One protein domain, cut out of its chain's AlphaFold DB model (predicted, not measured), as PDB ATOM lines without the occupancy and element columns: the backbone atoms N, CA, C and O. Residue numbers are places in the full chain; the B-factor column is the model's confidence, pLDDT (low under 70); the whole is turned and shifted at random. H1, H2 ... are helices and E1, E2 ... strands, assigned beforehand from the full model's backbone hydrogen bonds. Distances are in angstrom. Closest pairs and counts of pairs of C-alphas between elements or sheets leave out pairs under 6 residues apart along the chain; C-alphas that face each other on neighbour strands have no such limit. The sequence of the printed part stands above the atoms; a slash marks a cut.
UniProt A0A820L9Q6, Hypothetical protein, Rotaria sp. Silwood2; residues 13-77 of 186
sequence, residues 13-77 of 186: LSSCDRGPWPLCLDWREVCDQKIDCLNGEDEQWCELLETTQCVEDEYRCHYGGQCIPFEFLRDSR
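This is residues 13 to 77 of the 186 residues of the protein "Hypothetical protein" of Rotaria sp. Silwood2 (UniProt A0A820L9Q6). There is little regular structure: residues 13 to 45, with no named element, wind in wide loops on one side, and a small two-stranded hairpin, E1 and E2, makes the other side, with the short helix H1 between them along the chain. The printed part has 65 residues, with 10 in named elements, in the order H1, E1, E2; the class is mixed. It is only just compact, close to loose, with a radius of gyration of the C-alphas of 12.6 A and spans of 32 by 27 by 18 A.

H1, residues 46 to 49, is too short for any O i to N i+4 pair; its one O i to N i+3 pair is within hydrogen-bond range. A short link of 8 residues leads to E1, residues 58 to 60, which forms an antiparallel hairpin with E2, residues 67 to 69, at 144 degrees. N 59 and O 68 are 2.7 A apart, within hydrogen-bond range. The closest C-alphas of H1 and E2, Leu 49 and Cys 67, are 6.3 A apart.

H1 begins at C-alpha 46 (34.317, -0.843, 40.786) and measures 5.1 A. E1 measures 6.5 A; E2 measures 6.9 A and ends at C-alpha 69 (18.963, 4.110, 39.837).

The C-alphas farthest apart, Pro 20 and Thr 52, are 35.6 A apart. The printed part has no cut. Confidence is under 70 at residues 13 to 15, 17, 19 to 24 and 48 to 52.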
ATOM      1  N   LEU A  13      29.760  10.901  40.675       61.72
ATOM      2  CA  LEU A  13      31.189  11.234  40.581       61.72
ATOM      3  C   LEU A  13      31.392  12.753  40.545       61.72
ATOM      4  O   LEU A  13      31.748  13.349  39.528       61.72
ATOM      5  N   SER A  14      31.130  13.398  41.682       61.34
ATOM      6  CA  SER A  14      31.177  14.862  41.825       61.34
ATOM      7  C   SER A  14      32.543  15.501  41.514       61.34
ATOM      8  O   SER A  14      32.603  16.710  41.279       61.34
ATOM      9  N   SER A  15      33.623  14.713  41.496       65.94
ATOM     10  CA  SER A  15      34.996  15.150  41.207       65.94
ATOM     11  C   SER A  15      35.554  14.689  39.855       65.94
ATOM     12  O   SER A  15      36.699  15.028  39.553       65.94
ATOM     13  N   CYS A  16      34.768  14.008  39.012       71.69
ATOM     14  CA  CYS A  16      35.197  13.679  37.652       71.69
ATOM     15  C   CYS A  16      35.439  14.962  36.838       71.69
ATOM     16  O   CYS A  16      34.509  15.711  36.527       71.69
ATOM     17  N   ASP A  17      36.699  15.220  36.477       69.25
ATOM     18  CA  ASP A  17      37.079  16.338  35.611       69.25
ATOM     19  C   ASP A  17      37.231  15.843  34.168       69.25
ATOM     20  O   ASP A  17      38.181  15.136  33.840       69.25
ATOM     21  N   ARG A  18      36.282  16.205  33.302       71.88
ATOM     22  CA  ARG A  18      36.272  15.873  31.865       71.88
ATOM     23  C   ARG A  18      36.595  17.068  30.961       71.88
ATOM     24  O   ARG A  18      36.379  17.016  29.752       71.88
ATOM     25  N   GLY A  19      37.123  18.161  31.516       66.25
ATOM     26  CA  GLY A  19      37.355  19.403  30.776       66.25
ATOM     27  C   GLY A  19      36.188  20.399  30.899       66.25
ATOM     28  O   GLY A  19      35.560  20.480  31.954       66.25
ATOM     29  N   PRO A  20      35.912  21.254  29.888       60.94
ATOM     30  CA  PRO A  20      35.014  22.397  30.071       60.94
ATOM     31  C   PRO A  20      33.562  21.974  30.355       60.94
ATOM     32  O   PRO A  20      32.929  21.288  29.561       60.94
ATOM     33  N   TRP A  21      33.030  22.442  31.485       54.69
ATOM     34  CA  TRP A  21      31.689  22.141  32.000       54.69
ATOM     35  C   TRP A  21      30.521  22.544  31.069       54.69
ATOM     36  O   TRP A  21      30.603  23.595  30.424       54.69
ATOM     37  N   PRO A  22      29.375  21.823  31.103       51.97
ATOM     38  CA  PRO A  22      29.123  20.558  31.798       51.97
ATOM     39  C   PRO A  22      29.343  19.366  30.852       51.97
ATOM     40  O   PRO A  22      28.708  19.277  29.801       51.97
ATOM     41  N   LEU A  23      30.211  18.434  31.234       60.59
ATOM     42  CA  LEU A  23      30.375  17.145  30.558       60.59
ATOM     43  C   LEU A  23      30.004  16.059  31.564       60.59
ATOM     44  O   LEU A  23      30.669  15.899  32.580       60.59
ATOM     45  N   CYS A  24      28.889  15.388  31.303       67.12
ATOM     46  CA  CYS A  24      28.377  14.307  32.133       67.12
ATOM     47  C   CYS A  24      29.005  12.968  31.742       67.12
ATOM     48  O   CYS A  24      29.352  12.779  30.576       67.12
ATOM     49  N   LEU A  25      29.117  12.061  32.711       73.38
ATOM     50  CA  LEU A  25      29.359  10.640  32.474       73.38
ATOM     51  C   LEU A  25      28.060   9.947  32.069       73.38
ATOM     52  O   LEU A  25      27.022  10.142  32.713       73.38
ATOM     53  N   ASP A  26      28.133   9.161  31.001       77.56
ATOM     54  CA  ASP A  26      27.207   8.068  30.737       77.56
ATOM     55  C   ASP A  26      27.467   6.966  31.758       77.56
ATOM     56  O   ASP A  26      28.607   6.717  32.149       77.56
ATOM     57  N   TRP A  27      26.419   6.269  32.177       77.06
ATOM     58  CA  TRP A  27      26.569   5.144  33.090       77.06
ATOM     59  C   TRP A  27      27.474   4.042  32.532       77.06
ATOM     60  O   TRP A  27      28.141   3.361  33.303       77.06
ATOM     61  N   ARG A  28      27.550   3.893  31.207       80.31
ATOM     62  CA  ARG A  28      28.433   2.929  30.533       80.31
ATOM     63  C   ARG A  28      29.910   3.302  30.558       80.31
ATOM     64  O   ARG A  28      30.712   2.471  30.172       80.31
ATOM     65  N   GLU A  29      30.246   4.514  30.979       80.69
ATOM     66  CA  GLU A  29      31.622   5.015  31.097       80.69
ATOM     67  C   GLU A  29      32.130   4.924  32.546       80.69
ATOM     68  O   GLU A  29      33.095   5.580  32.916       80.69
ATOM     69  N   VAL A  30      31.421   4.193  33.409       79.62
ATOM     70  CA  VAL A  30      31.820   3.954  34.795       79.62
ATOM     71  C   VAL A  30      32.169   2.482  34.922       79.62
ATOM     72  O   VAL A  30      31.308   1.625  34.705       79.62
ATOM     73  N   CYS A  31      33.408   2.196  35.316       79.69
ATOM     74  CA  CYS A  31      33.936   0.842  35.455       79.69
ATOM     75  C   CYS A  31      33.912   0.039  34.147       79.69
ATOM     76  O   CYS A  31      33.643  -1.166  34.139       79.69
ATOM     77  N   ASP A  32      34.205   0.704  33.031       78.44
ATOM     78  CA  ASP A  32      34.276   0.094  31.700       78.44
ATOM     79  C   ASP A  32      35.719  -0.235  31.273       78.44
ATOM     80  O   ASP A  32      35.949  -0.749  30.174       78.44
ATOM     81  N   GLN A  33      36.686  -0.034  32.176       81.88
ATOM     82  CA  GLN A  33      38.130  -0.196  31.983       81.88
ATOM     83  C   GLN A  33      38.768   0.902  31.118       81.88
ATOM     84  O   GLN A  33      39.923   0.754  30.689       81.88
ATOM     85  N   LYS A  34      38.065   2.011  30.872       84.12
ATOM     86  CA  LYS A  34      38.551   3.171  30.127       84.12
ATOM     87  C   LYS A  34      38.597   4.375  31.063       84.12
ATOM     88  O   LYS A  34      37.628   4.749  31.690       84.12
ATOM     89  N   ILE A  35      39.763   5.013  31.139       86.12
ATOM     90  CA  ILE A  35      39.897   6.264  31.892       86.12
ATOM     91  C   ILE A  35      39.288   7.377  31.049       86.12
ATOM     92  O   ILE A  35      39.928   7.869  30.112       86.12
ATOM     93  N   ASP A  36      38.079   7.782  31.397       83.62
ATOM     94  CA  ASP A  36      37.397   8.900  30.782       83.62
ATOM     95  C   ASP A  36      37.381  10.160  31.652       83.62
ATOM     96  O   ASP A  36      37.298  11.271  31.118       83.62
ATOM     97  N   CYS A  37      37.484  10.038  32.974       83.00
ATOM     98  CA  CYS A  37      37.784  11.184  33.830       83.00
ATOM     99  C   CYS A  37      39.294  11.460  33.840       83.00
ATOM    100  O   CYS A  37      40.106  10.546  33.961       83.00
ATOM    101  N   LEU A  38      39.720  12.731  33.799       82.94
ATOM    102  CA  LEU A  38      41.151  13.093  33.830       82.94
ATOM    103  C   LEU A  38      41.865  12.606  35.101       82.94
ATOM    104  O   LEU A  38      43.078  12.391  35.092       82.94
ATOM    105  N   ASN A  39      41.120  12.458  36.194       81.12
ATOM    106  CA  ASN A  39      41.589  11.912  37.463       81.12
ATOM    107  C   ASN A  39      41.394  10.385  37.589       81.12
ATOM    108  O   ASN A  39      41.855   9.816  38.579       81.12
ATOM    109  N   GLY A  40      40.747   9.735  36.612       82.44
ATOM    110  CA  GLY A  40      40.472   8.295  36.578       82.44
ATOM    111  C   GLY A  40      39.596   7.793  37.720       82.44
ATOM    112  O   GLY A  40      39.819   6.694  38.215       82.44
ATOM    113  N   GLU A  41      38.695   8.630  38.229       83.19
ATOM    114  CA  GLU A  41      37.797   8.287  39.339       83.19
ATOM    115  C   GLU A  41      36.649   7.363  38.918       83.19
ATOM    116  O   GLU A  41      36.176   6.568  39.722       83.19
ATOM    117  N   ASP A  42      36.250   7.442  37.652       82.69
ATOM    118  CA  ASP A  42      35.307   6.555  36.967       82.69
ATOM    119  C   ASP A  42      35.701   5.074  37.010       82.69
ATOM    120  O   ASP A  42      34.830   4.212  37.018       82.69
ATOM    121  N   GLU A  43      36.999   4.788  37.129       86.25
ATOM    122  CA  GLU A  43      37.559   3.431  37.156       86.25
ATOM    123  C   GLU A  43      38.014   2.987  38.557       86.25
ATOM    124  O   GLU A  43      38.780   2.031  38.718       86.25
ATOM    125  N   GLN A  44      37.591   3.701  39.603       82.44
ATOM    126  CA  GLN A  44      37.910   3.368  40.990       82.44
ATOM    127  C   GLN A  44      36.719   2.730  41.692       82.44
ATOM    128  O   GLN A  44      35.569   3.065  41.432       82.44
ATOM    129  N   TRP A  45      37.011   1.852  42.655       76.56
ATOM    130  CA  TRP A  45      35.999   1.257  43.532       76.56
ATOM    131  C   TRP A  45      34.917   0.463  42.786       76.56
ATOM    132  O   TRP A  45      33.804   0.299  43.287       76.56
ATOM    133  N   CYS A  46      35.239  -0.060  41.603       77.69
ATOM    134  CA  CYS A  46      34.317  -0.843  40.786       77.69
ATOM    135  C   CYS A  46      33.783  -2.069  41.518       77.69
ATOM    136  O   CYS A  46      32.633  -2.445  41.334       77.69
ATOM    137  N   GLU A  47      34.548  -2.628  42.454       73.44
ATOM    138  CA  GLU A  47      34.100  -3.717  43.314       73.44
ATOM    139  C   GLU A  47      32.886  -3.365  44.186       73.44
ATOM    140  O   GLU A  47      32.178  -4.279  44.606       73.44
ATOM    141  N   LEU A  48      32.643  -2.075  44.468       66.75
ATOM    142  CA  LEU A  48      31.464  -1.591  45.195       66.75
ATOM    143  C   LEU A  48      30.229  -1.526  44.282       66.75
ATOM    144  O   LEU A  48      29.135  -1.893  44.711       66.75
ATOM    145  N   LEU A  49      30.416  -1.123  43.022       62.72
ATOM    146  CA  LEU A  49      29.365  -1.046  41.997       62.72
ATOM    147  C   LEU A  49      29.025  -2.416  41.387       62.72
ATOM    148  O   LEU A  49      27.890  -2.649  40.988       62.72
ATOM    149  N   GLU A  50      29.983  -3.343  41.373       63.28
ATOM    150  CA  GLU A  50      29.830  -4.733  40.927       63.28
ATOM    151  C   GLU A  50      29.483  -5.696  42.082       63.28
ATOM    152  O   GLU A  50      29.533  -6.924  41.929       63.28
ATOM    153  N   THR A  51      29.128  -5.167  43.263       62.03
ATOM    154  CA  THR A  51      28.713  -5.993  44.406       62.03
ATOM    155  C   THR A  51      27.524  -6.900  44.061       62.03
ATOM    156  O   THR A  51      26.721  -6.664  43.158       62.03
ATOM    157  N   THR A  52      27.372  -7.997  44.811       58.50
ATOM    158  CA  THR A  52      26.304  -8.984  44.572       58.50
ATOM    159  C   THR A  52      24.878  -8.432  44.708       58.50
ATOM    160  O   THR A  52      23.949  -9.090  44.235       58.50
ATOM    161  N   GLN A  53      24.678  -7.275  45.347       70.94
ATOM    162  CA  GLN A  53      23.362  -6.678  45.586       70.94
ATOM    163  C   GLN A  53      23.418  -5.153  45.452       70.94
ATOM    164  O   GLN A  53      24.118  -4.505  46.222       70.94
ATOM    165  N   CYS A  54      22.631  -4.613  44.519       80.56
ATOM    166  CA  CYS A  54      22.324  -3.184  44.449       80.56
ATOM    167  C   CYS A  54      21.518  -2.738  45.680       80.56
ATOM    168  O   CYS A  54      20.908  -3.580  46.356       80.56
ATOM    169  N   VAL A  55      21.492  -1.435  45.974       81.75
ATOM    170  CA  VAL A  55      20.673  -0.909  47.086       81.75
ATOM    171  C   VAL A  55      19.173  -0.907  46.742       81.75
ATOM    172  O   VAL A  55      18.791  -1.137  45.597       81.75
ATOM    173  N   GLU A  56      18.297  -0.672  47.733       78.88
ATOM    174  CA  GLU A  56      16.830  -0.796  47.579       78.88
ATOM    175  C   GLU A  56      16.217   0.090  46.474       78.88
ATOM    176  O   GLU A  56      15.140  -0.244  45.986       78.88
ATOM    177  N   ASP A  57      16.910   1.150  46.042       83.75
ATOM    178  CA  ASP A  57      16.452   2.110  45.024       83.75
ATOM    179  C   ASP A  57      17.187   1.988  43.669       83.75
ATOM    180  O   ASP A  57      17.116   2.879  42.814       83.75
ATOM    181  N   GLU A  58      17.867   0.864  43.440       86.56
ATOM    182  CA  GLU A  58      18.629   0.599  42.220       86.56
ATOM    183  C   GLU A  58      18.141  -0.643  41.462       86.56
ATOM    184  O   GLU A  58      17.804  -1.692  42.018       86.56
ATOM    185  N   TYR A  59      18.170  -0.534  40.139       86.81
ATOM    186  CA  TYR A  59      18.026  -1.629  39.204       86.81
ATOM    187  C   TYR A  59      19.382  -2.278  38.911       86.81
ATOM    188  O   TYR A  59      20.357  -1.612  38.565       86.81
ATOM    189  N   ARG A  60      19.421  -3.613  38.985       87.12
ATOM    190  CA  ARG A  60      20.587  -4.411  38.601       87.12
ATOM    191  C   ARG A  60      20.516  -4.800  37.128       87.12
ATOM    192  O   ARG A  60      19.661  -5.612  36.757       87.12
ATOM    193  N   CYS A  61      21.459  -4.313  36.328       86.56
ATOM    194  CA  CYS A  61      21.624  -4.726  34.939       86.56
ATOM    195  C   CYS A  61      21.863  -6.246  34.843       86.56
ATOM    196  O   CYS A  61      22.400  -6.881  35.761       86.56
ATOM    197  N   HIS A  62      21.444  -6.877  33.743       85.31
ATOM    198  CA  HIS A  62      21.495  -8.341  33.653       85.31
ATOM    199  C   HIS A  62      22.927  -8.883  33.530       85.31
ATOM    200  O   HIS A  62      23.226  -9.939  34.096       85.31
ATOM    201  N   TYR A  63      23.805  -8.178  32.814       75.62
ATOM    202  CA  TYR A  63      25.219  -8.517  32.636       75.62
ATOM    203  C   TYR A  63      26.136  -7.409  33.163       75.62
ATOM    204  O   TYR A  63      25.746  -6.251  33.234       75.62
ATOM    205  N   GLY A  64      27.345  -7.780  33.592       70.62
ATOM    206  CA  GLY A  64      28.306  -6.858  34.219       70.62
ATOM    207  C   GLY A  64      28.013  -6.561  35.693       70.62
ATOM    208  O   GLY A  64      28.929  -6.289  36.446       70.62
ATOM    209  N   GLY A  65      26.762  -6.716  36.142       75.81
ATOM    210  CA  GLY A  65      26.399  -6.504  37.547       75.81
ATOM    211  C   GLY A  65      26.259  -5.036  37.943       75.81
ATOM    212  O   GLY A  65      26.021  -4.778  39.114       75.81
ATOM    213  N   GLN A  66      26.339  -4.128  36.969       81.50
ATOM    214  CA  GLN A  66      26.121  -2.697  37.129       81.50
ATOM    215  C   GLN A  66      24.772  -2.408  37.802       81.50
ATOM    216  O   GLN A  66      23.737  -2.971  37.425       81.50
ATOM    217  N   CYS A  67      24.800  -1.518  38.788       80.81
ATOM    218  CA  CYS A  67      23.624  -0.984  39.456       80.81
ATOM    219  C   CYS A  67      23.365   0.437  38.951       80.81
ATOM    220  O   CYS A  67      24.259   1.280  38.996       80.81
ATOM    221  N   ILE A  68      22.151   0.693  38.468       82.38
ATOM    222  CA  ILE A  68      21.689   2.020  38.046       82.38
ATOM    223  C   ILE A  68      20.447   2.404  38.867       82.38
ATOM    224  O   ILE A  68      19.680   1.521  39.241       82.38
ATOM    225  N   PRO A  69      20.179   3.683  39.154       85.00
ATOM    226  CA  PRO A  69      18.963   4.110  39.837       85.00
ATOM    227  C   PRO A  69      17.697   3.692  39.084       85.00
ATOM    228  O   PRO A  69      17.658   3.718  37.853       85.00
ATOM    229  N   PHE A  70      16.623   3.355  39.807       86.75
ATOM    230  CA  PHE A  70      15.360   2.931  39.179       86.75
ATOM    231  C   PHE A  70      14.742   3.961  38.228       86.75
ATOM    232  O   PHE A  70      13.951   3.583  37.367       86.75
ATOM    233  N   GLU A  71      15.080   5.242  38.365       85.56
ATOM    234  CA  GLU A  71      14.625   6.291  37.446       85.56
ATOM    235  C   GLU A  71      15.127   6.111  36.007       85.56
ATOM    236  O   GLU A  71      14.457   6.594  35.101       85.56
ATOM    237  N   PHE A  72      16.229   5.378  35.802       85.88
ATOM    238  CA  PHE A  72      16.780   5.030  34.485       85.88
ATOM    239  C   PHE A  72      16.188   3.734  33.911       85.88
ATOM    240  O   PHE A  72      16.415   3.374  32.761       85.88
ATOM    241  N   LEU A  73      15.394   2.992  34.690       88.50
ATOM    242  CA  LEU A  73      14.749   1.789  34.181       88.50
ATOM    243  C   LEU A  73      13.575   2.175  33.271       88.50
ATOM    244  O   LEU A  73      12.499   2.528  33.763       88.50
ATOM    245  N   ARG A  74      13.734   1.979  31.956       88.38
ATOM    246  CA  ARG A  74      12.711   2.304  30.941       88.38
ATOM    247  C   ARG A  74      12.426   3.803  30.851       88.38
ATOM    248  O   ARG A  74      11.272   4.193  30.635       88.38
ATOM    249  N   ASP A  75      13.442   4.629  31.061       85.00
ATOM    250  CA  ASP A  75      13.325   6.083  31.020       85.00
ATOM    251  C   ASP A  75      13.191   6.594  29.573       85.00
ATOM    252  O   ASP A  75      12.431   7.529  29.288       85.00
ATOM    253  N   SER A  76      13.862   5.932  28.627       77.81
ATOM    254  CA  SER A  76      13.940   6.324  27.231       77.81
ATOM    255  C   SER A  76      14.504   5.197  26.373       77.81
ATOM    256  O   SER A  76      15.673   4.854  26.431       77.81
ATOM    257  N   ARG A  77      13.737   4.760  25.368       71.69
ATOM    258  CA  ARG A  77      14.164   3.715  24.412       71.69
ATOM    259  C   ARG A  77      15.465   3.998  23.642       71.69
ATOM    260  O   ARG A  77      15.892   3.141  22.874       71.69
TER     261      ARG A  77